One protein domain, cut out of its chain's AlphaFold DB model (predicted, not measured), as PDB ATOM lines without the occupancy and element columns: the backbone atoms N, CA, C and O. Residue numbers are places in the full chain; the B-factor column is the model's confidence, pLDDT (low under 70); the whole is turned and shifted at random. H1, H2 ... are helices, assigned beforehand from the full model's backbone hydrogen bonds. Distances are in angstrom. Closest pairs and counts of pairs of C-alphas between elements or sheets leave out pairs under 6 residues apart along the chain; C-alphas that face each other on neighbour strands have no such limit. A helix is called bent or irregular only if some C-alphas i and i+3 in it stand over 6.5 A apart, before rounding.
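AT A GLANCE: This is residues 4 to 62 of the 105 residues of an uncharacterized protein of Gemmatimonadetes bacterium (UniProt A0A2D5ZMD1). A long helix, H1, and a shorter one, H2, make an open V, with residues 37 to 40 at its corner and an empty space between the two arms. H1 makes most of the longest axis, and from the corner H2 folds partly back, with a kink on its way. The printed part has 59 residues with two named helices, H1 then H2 along the chain, and no named strand; the class is all helix. It is extended, with a radius of gyration of the C-alphas of 19.1 A, and flat, spanning 56 by 30 by 13 A.

IN THESE COORDINATES: H1, the longest helix, holds residues 4 to 36 and measures 48.0 A from C-alpha 4 at (256.906, 348.943, 411.910) to C-alpha 36 at (283.669, 365.296, 375.528). It is neither bent nor irregular, but only just: C-alphas 6 and 9 are 6.3 A apart. H2 holds residues 41 to 61 and measures 30.4 A, ending with C-alpha 61 at (280.159, 337.245, 379.811). H2 is irregular, with C-alphas 42 and 45 7.4 A apart, and has a kink of 31 degrees near residue 48.

HOW THE PARTS SIT: H1 and H2 are apart, with no C-alpha of the one within 8 A of the other. A tight link of 4 residues joins them. Residues 4 to 38, 40 to 46 and 48 to 62 stand free. O i to N i+4 pairs are within hydrogen-bond range in 24 of 29 cases in H1 and in 15 of 17 in H2.

THE WHOLE: The C-alphas of Ser 4 and Lys 41 are the two farthest apart, at 58.4 A. The printed part has no cut and no long link. Its mean pLDDT is 71.8; residues 4 to 8, 35 to 52 and 54 to 62 of the model are under 70.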
ATOM      1  N   SER A   4     255.817 349.321 412.817       59.34
ATOM      2  CA  SER A   4     256.906 348.943 411.910       59.34
ATOM      3  C   SER A   4     256.489 348.723 410.452       59.34
ATOM      4  O   SER A   4     257.324 348.898 409.569       59.34
ATOM      5  N   GLU A   5     255.226 348.388 410.171       58.94
ATOM      6  CA  GLU A   5     254.773 348.081 408.801       58.94
ATOM      7  C   GLU A   5     254.647 349.330 407.911       58.94
ATOM      8  O   GLU A   5     254.715 349.241 406.688       58.94
ATOM      9  N   ILE A   6     254.509 350.515 408.515       61.94
ATOM     10  CA  ILE A   6     254.312 351.779 407.788       61.94
ATOM     11  C   ILE A   6     255.654 352.419 407.405       61.94
ATOM     12  O   ILE A   6     255.760 353.074 406.369       61.94
ATOM     13  N   PHE A   7     256.703 352.225 408.210       61.41
ATOM     14  CA  PHE A   7     257.993 352.884 407.980       61.41
ATOM     15  C   PHE A   7     258.820 352.237 406.869       61.41
ATOM     16  O   PHE A   7     259.527 352.954 406.168       61.41
ATOM     17  N   ALA A   8     258.710 350.922 406.664       69.62
ATOM     18  CA  ALA A   8     259.425 350.221 405.596       69.62
ATOM     19  C   ALA A   8     259.171 350.820 404.189       69.62
ATOM     20  O   ALA A   8     260.141 351.224 403.545       69.62
ATOM     21  N   PRO A   9     257.916 351.011 403.727       77.38
ATOM     22  CA  PRO A   9     257.663 351.590 402.405       77.38
ATOM     23  C   PRO A   9     258.045 353.077 402.298       77.38
ATOM     24  O   PRO A   9     258.402 353.547 401.220       77.38
ATOM     25  N   LEU A  10     257.995 353.830 403.404       80.56
ATOM     26  CA  LEU A  10     258.445 355.228 403.452       80.56
ATOM     27  C   LEU A  10     259.963 355.341 403.290       80.56
ATOM     28  O   LEU A  10     260.446 356.223 402.579       80.56
ATOM     29  N   ILE A  11     260.702 354.441 403.936       83.50
ATOM     30  CA  ILE A  11     262.156 354.347 403.823       83.50
ATOM     31  C   ILE A  11     262.531 353.954 402.394       83.50
ATOM     32  O   ILE A  11     263.363 354.629 401.793       83.50
ATOM     33  N   ASP A  12     261.870 352.953 401.812       85.25
ATOM     34  CA  ASP A  12     262.115 352.543 400.427       85.25
ATOM     35  C   ASP A  12     261.845 353.685 399.438       85.25
ATOM     36  O   ASP A  12     262.675 353.971 398.576       85.25
ATOM     37  N   LEU A  13     260.732 354.409 399.592       88.50
ATOM     38  CA  LEU A  13     260.422 355.575 398.761       88.50
ATOM     39  C   LEU A  13     261.480 356.681 398.900       88.50
ATOM     40  O   LEU A  13     261.890 357.288 397.905       88.50
ATOM     41  N   LEU A  14     261.957 356.935 400.120       90.06
ATOM     42  CA  LEU A  14     263.035 357.889 400.369       90.06
ATOM     43  C   LEU A  14     264.346 357.433 399.711       90.06
ATOM     44  O   LEU A  14     265.025 358.231 399.070       90.06
ATOM     45  N   PHE A  15     264.678 356.145 399.791       89.62
ATOM     46  CA  PHE A  15     265.839 355.585 399.104       89.62
ATOM     47  C   PHE A  15     265.723 355.720 397.587       89.62
ATOM     48  O   PHE A  15     266.676 356.168 396.953       89.62
ATOM     49  N   TYR A  16     264.570 355.405 396.995       89.81
ATOM     50  CA  TYR A  16     264.369 355.537 395.552       89.81
ATOM     51  C   TYR A  16     264.456 356.989 395.080       89.81
ATOM     52  O   TYR A  16     265.069 357.262 394.048       89.81
ATOM     53  N   THR A  17     263.887 357.929 395.834       89.88
ATOM     54  CA  THR A  17     263.951 359.358 395.493       89.88
ATOM     55  C   THR A  17     265.375 359.902 395.585       89.88
ATOM     56  O   THR A  17     265.832 360.565 394.651       89.88
ATOM     57  N   LEU A  18     266.116 359.564 396.643       90.19
ATOM     58  CA  LEU A  18     267.525 359.937 396.789       90.19
ATOM     59  C   LEU A  18     268.407 359.281 395.719       90.19
ATOM     60  O   LEU A  18     269.261 359.947 395.133       90.19
ATOM     61  N   ALA A  19     268.172 358.005 395.409       88.56
ATOM     62  CA  ALA A  19     268.885 357.295 394.355       88.56
ATOM     63  C   ALA A  19     268.633 357.932 392.983       88.56
ATOM     64  O   ALA A  19     269.578 358.141 392.227       88.56
ATOM     65  N   PHE A  20     267.390 358.303 392.668       87.94
ATOM     66  CA  PHE A  20     267.049 358.954 391.402       87.94
ATOM     67  C   PHE A  20     267.680 360.349 391.274       87.94
ATOM     68  O   PHE A  20     268.192 360.712 390.209       87.94
ATOM     69  N   LEU A  21     267.701 361.107 392.376       87.50
ATOM     70  CA  LEU A  21     268.343 362.418 392.453       87.50
ATOM     71  C   LEU A  21     269.863 362.328 392.257       87.50
ATOM     72  O   LEU A  21     270.450 363.200 391.625       87.50
ATOM     73  N   ALA A  22     270.502 361.268 392.758       86.94
ATOM     74  CA  ALA A  22     271.928 361.020 392.558       86.94
ATOM     75  C   ALA A  22     272.246 360.423 391.172       86.94
ATOM     76  O   ALA A  22     273.304 360.695 390.605       86.94
ATOM     77  N   LEU A  23     271.331 359.642 390.592       89.44
ATOM     78  CA  LEU A  23     271.526 358.958 389.310       89.44
ATOM     79  C   LEU A  23     271.534 359.924 388.120       89.44
ATOM     80  O   LEU A  23     272.305 359.742 387.182       89.44
ATOM     81  N   THR A  24     270.699 360.961 388.154       84.94
ATOM     82  CA  THR A  24     270.585 361.963 387.079       84.94
ATOM     83  C   THR A  24     271.892 362.715 386.783       84.94
ATOM     84  O   THR A  24     272.301 362.732 385.616       84.94
ATOM     85  N   PRO A  25     272.596 363.308 387.768       85.25
ATOM     86  CA  PRO A  25     273.879 363.960 387.516       85.25
ATOM     87  C   PRO A  25     274.973 362.958 387.134       85.25
ATOM     88  O   PRO A  25     275.821 363.280 386.306       85.25
ATOM     89  N   LEU A  26     274.933 361.731 387.666       85.50
ATOM     90  CA  LEU A  26     275.889 360.677 387.322       85.50
ATOM     91  C   LEU A  26     275.752 360.252 385.852       85.50
ATOM     92  O   LEU A  26     276.740 360.174 385.125       85.50
ATOM     93  N   LEU A  27     274.514 360.050 385.392       85.31
ATOM     94  CA  LEU A  27     274.209 359.729 384.000       85.31
ATOM     95  C   LEU A  27     274.634 360.864 383.065       85.31
ATOM     96  O   LEU A  27     275.194 360.615 381.996       85.31
ATOM     97  N   LYS A  28     274.412 362.112 383.487       84.69
ATOM     98  CA  LYS A  28     274.861 363.287 382.745       84.69
ATOM     99  C   LYS A  28     276.387 363.367 382.666       84.69
ATOM    100  O   LYS A  28     276.900 363.611 381.584       84.69
ATOM    101  N   LEU A  29     277.107 363.081 383.748       84.31
ATOM    102  CA  LEU A  29     278.571 363.066 383.761       84.31
ATOM    103  C   LEU A  29     279.150 361.982 382.841       84.31
ATOM    104  O   LEU A  29     280.105 362.242 382.116       84.31
ATOM    105  N   VAL A  30     278.545 360.791 382.807       85.69
ATOM    106  CA  VAL A  30     278.930 359.723 381.868       85.69
ATOM    107  C   VAL A  30     278.672 360.142 380.422       85.69
ATOM    108  O   VAL A  30     279.522 359.927 379.558       85.69
ATOM    109  N   LEU A  31     277.520 360.758 380.150       82.69
ATOM    110  CA  LEU A  31     277.190 361.253 378.817       82.69
ATOM    111  C   LEU A  31     278.146 362.367 378.384       82.69
ATOM    112  O   LEU A  31     278.637 362.334 377.255       82.69
ATOM    113  N   ASP A  32     278.438 363.306 379.279       79.25
ATOM    114  CA  ASP A  32     279.362 364.413 379.054       79.25
ATOM    115  C   ASP A  32     280.793 363.883 378.858       79.25
ATOM    116  O   ASP A  32     281.476 364.355 377.965       79.25
ATOM    117  N   LEU A  33     281.239 362.836 379.565       75.38
ATOM    118  CA  LEU A  33     282.543 362.198 379.328       75.38
ATOM    119  C   LEU A  33     282.590 361.446 377.986       75.38
ATOM    120  O   LEU A  33     283.563 361.552 377.240       75.38
ATOM    121  N   ALA A  34     281.518 360.731 377.637       73.12
ATOM    122  CA  ALA A  34     281.402 360.020 376.366       73.12
ATOM    123  C   ALA A  34     281.313 360.968 375.156       73.12
ATOM    124  O   ALA A  34     281.731 360.601 374.057       73.12
ATOM    125  N   THR A  35     280.779 362.181 375.340       68.94
ATOM    126  CA  THR A  35     280.667 363.208 374.287       68.94
ATOM    127  C   THR A  35     281.840 364.188 374.264       68.94
ATOM    128  O   THR A  35     282.260 364.587 373.178       68.94
ATOM    129  N   ALA A  36     282.427 364.525 375.416       65.31
ATOM    130  CA  ALA A  36     283.669 365.296 375.528       65.31
ATOM    131  C   ALA A  36     284.899 364.481 375.109       65.31
ATOM    132  O   ALA A  36     285.931 365.057 374.767       65.31
ATOM    133  N   GLY A  37     284.774 363.153 375.044       53.31
ATOM    134  CA  GLY A  37     285.713 362.238 374.410       53.31
ATOM    135  C   GLY A  37     285.781 362.394 372.890       53.31
ATOM    136  O   GLY A  37     285.629 361.416 372.159       53.31
ATOM    137  N   ARG A  38     286.084 363.595 372.377       52.44
ATOM    138  CA  ARG A  38     286.893 363.672 371.157       52.44
ATOM    139  C   ARG A  38     288.238 363.091 371.592       52.44
ATOM    140  O   ARG A  38     288.905 363.753 372.384       52.44
ATOM    141  N   PRO A  39     288.607 361.858 371.195       52.84
ATOM    142  CA  PRO A  39     289.831 361.261 371.691       52.84
ATOM    143  C   PRO A  39     290.968 362.183 371.264       52.84
ATOM    144  O   PRO A  39     291.243 362.330 370.069       52.84
ATOM    145  N   SER A  40     291.574 362.869 372.236       53.31
ATOM    146  CA  SER A  40     292.887 363.455 372.029       53.31
ATOM    147  C   SER A  40     293.765 362.315 371.525       53.31
ATOM    148  O   SER A  40     293.680 361.201 372.048       53.31
ATOM    149  N   LYS A  41     294.564 362.556 370.482       53.34
ATOM    150  CA  LYS A  41     295.454 361.536 369.898       53.34
ATOM    151  C   LYS A  41     296.365 360.883 370.949       53.34
ATOM    152  O   LYS A  41     296.825 359.769 370.724       53.34
ATOM    153  N   ASP A  42     296.533 361.533 372.093       57.41
ATOM    154  CA  ASP A  42     297.358 361.095 373.214       57.41
ATOM    155  C   ASP A  42     296.668 360.074 374.140       57.41
ATOM    156  O   ASP A  42     297.349 359.374 374.879       57.41
ATOM    157  N   ALA A  43     295.337 359.921 374.079       52.47
ATOM    158  CA  ALA A  43     294.581 358.938 374.873       52.47
ATOM    159  C   ALA A  43     294.497 357.546 374.208       52.47
ATOM    160  O   ALA A  43     293.920 356.609 374.761       52.47
ATOM    161  N   ALA A  44     295.059 357.398 373.004       54.56
ATOM    162  CA  ALA A  44     295.025 356.164 372.224       54.56
ATOM    163  C   ALA A  44     295.582 354.913 372.944       54.56
ATOM    164  O   ALA A  44     294.930 353.872 372.842       54.56
ATOM    165  N   PRO A  45     296.713 354.961 373.685       57.47
ATOM    166  CA  PRO A  45     297.261 353.751 374.302       57.47
ATOM    167  C   PRO A  45     296.452 353.289 375.523       57.47
ATOM    168  O   PRO A  45     296.294 352.087 375.733       57.47
ATOM    169  N   GLU A  46     295.888 354.218 376.300       58.62
ATOM    170  CA  GLU A  46     295.064 353.875 377.463       58.62
ATOM    171  C   GLU A  46     293.722 353.284 377.026       58.62
ATOM    172  O   GLU A  46     293.321 352.236 377.522       58.62
ATOM    173  N   ILE A  47     293.068 353.854 376.010       59.97
ATOM    174  CA  ILE A  47     291.809 353.306 375.478       59.97
ATOM    175  C   ILE A  47     292.007 351.879 374.938       59.97
ATOM    176  O   ILE A  47     291.108 351.044 375.048       59.97
ATOM    177  N   GLU A  48     293.176 351.565 374.377       61.78
ATOM    178  CA  GLU A  48     293.474 350.230 373.856       61.78
ATOM    179  C   GLU A  48     293.683 349.188 374.965       61.78
ATOM    180  O   GLU A  48     293.243 348.045 374.815       61.78
ATOM    181  N   ALA A  49     294.260 349.584 376.105       69.00
ATOM    182  CA  ALA A  49     294.353 348.731 377.289       69.00
ATOM    183  C   ALA A  49     292.963 348.419 377.869       69.00
ATOM    184  O   ALA A  49     292.622 347.253 378.067       69.00
ATOM    185  N   TRP A  50     292.116 349.442 378.019       66.69
ATOM    186  CA  TRP A  50     290.750 349.292 378.535       66.69
ATOM    187  C   TRP A  50     289.875 348.472 377.579       66.69
ATOM    188  O   TRP A  50     288.999 347.722 378.003       66.69
ATOM    189  N   ARG A  51     290.129 348.571 376.269       68.25
ATOM    190  CA  ARG A  51     289.442 347.774 375.250       68.25
ATOM    191  C   ARG A  51     289.772 346.288 375.354       68.25
ATOM    192  O   ARG A  51     288.859 345.485 375.195       68.25
ATOM    193  N   LYS A  52     291.033 345.925 375.606       69.38
ATOM    194  CA  LYS A  52     291.433 344.520 375.787       69.38
ATOM    195  C   LYS A  52     290.809 343.918 377.042       69.38
ATOM    196  O   LYS A  52     290.270 342.820 376.976       69.38
ATOM    197  N   GLU A  53     290.813 344.665 378.140       72.69
ATOM    198  CA  GLU A  53     290.191 344.228 379.393       72.69
ATOM    199  C   GLU A  53     288.667 344.078 379.243       72.69
ATOM    200  O   GLU A  53     288.091 343.062 379.626       72.69
ATOM    201  N   ALA A  54     288.009 345.031 378.574       66.62
ATOM    202  CA  ALA A  54     286.588 344.923 378.255       66.62
ATOM    203  C   ALA A  54     286.282 343.745 377.315       66.62
ATOM    204  O   ALA A  54     285.253 343.094 377.476       66.62
ATOM    205  N   GLU A  55     287.145 343.453 376.340       66.06
ATOM    206  CA  GLU A  55     286.991 342.308 375.436       66.06
ATOM    207  C   GLU A  55     287.101 340.976 376.190       66.06
ATOM    208  O   GLU A  55     286.298 340.080 375.947       66.06
ATOM    209  N   GLU A  56     288.002 340.875 377.167       66.50
ATOM    210  CA  GLU A  56     288.142 339.700 378.032       66.50
ATOM    211  C   GLU A  56     286.924 339.507 378.953       66.50
ATOM    212  O   GLU A  56     286.370 338.407 379.043       66.50
ATOM    213  N   VAL A  57     286.433 340.588 379.568       65.62
ATOM    214  CA  VAL A  57     285.220 340.563 380.402       65.62
ATOM    215  C   VAL A  57     283.980 340.214 379.571       65.62
ATOM    216  O   VAL A  57     283.167 339.392 379.993       65.62
ATOM    217  N   MET A  58     283.848 340.768 378.365       60.47
ATOM    218  CA  MET A  58     282.731 340.495 377.452       60.47
ATOM    219  C   MET A  58     282.778 339.074 376.880       60.47
ATOM    220  O   MET A  58     281.736 338.421 376.790       60.47
ATOM    221  N   ALA A  59     283.970 338.563 376.553       62.97
ATOM    222  CA  ALA A  59     284.170 337.182 376.118       62.97
ATOM    223  C   ALA A  59     283.779 336.193 377.221       62.97
ATOM    224  O   ALA A  59     283.118 335.190 376.948       62.97
ATOM    225  N   ARG A  60     284.104 336.510 378.479       59.94
ATOM    226  CA  ARG A  60     283.688 335.716 379.640       59.94
ATOM    227  C   ARG A  60     282.192 335.841 379.941       59.94
ATOM    228  O   ARG A  60     281.593 334.886 380.424       59.94
ATOM    229  N   ALA A  61     281.585 336.983 379.620       57.50
ATOM    230  CA  ALA A  61     280.159 337.245 379.811       57.50
ATOM    231  C   ALA A  61     279.260 336.758 378.654       57.50
ATOM    232  O   ALA A  61     278.042 336.885 378.747       57.50
ATOM    233  N   SER A  62     279.810 336.196 377.568       57.38
ATOM    234  CA  SER A  62     279.088 335.826 376.329       57.38
ATOM    235  C   SER A  62     278.344 336.980 375.634       57.38
ATOM    236  O   SER A  62     277.523 336.764 374.741       57.38
TER     237      SER A  62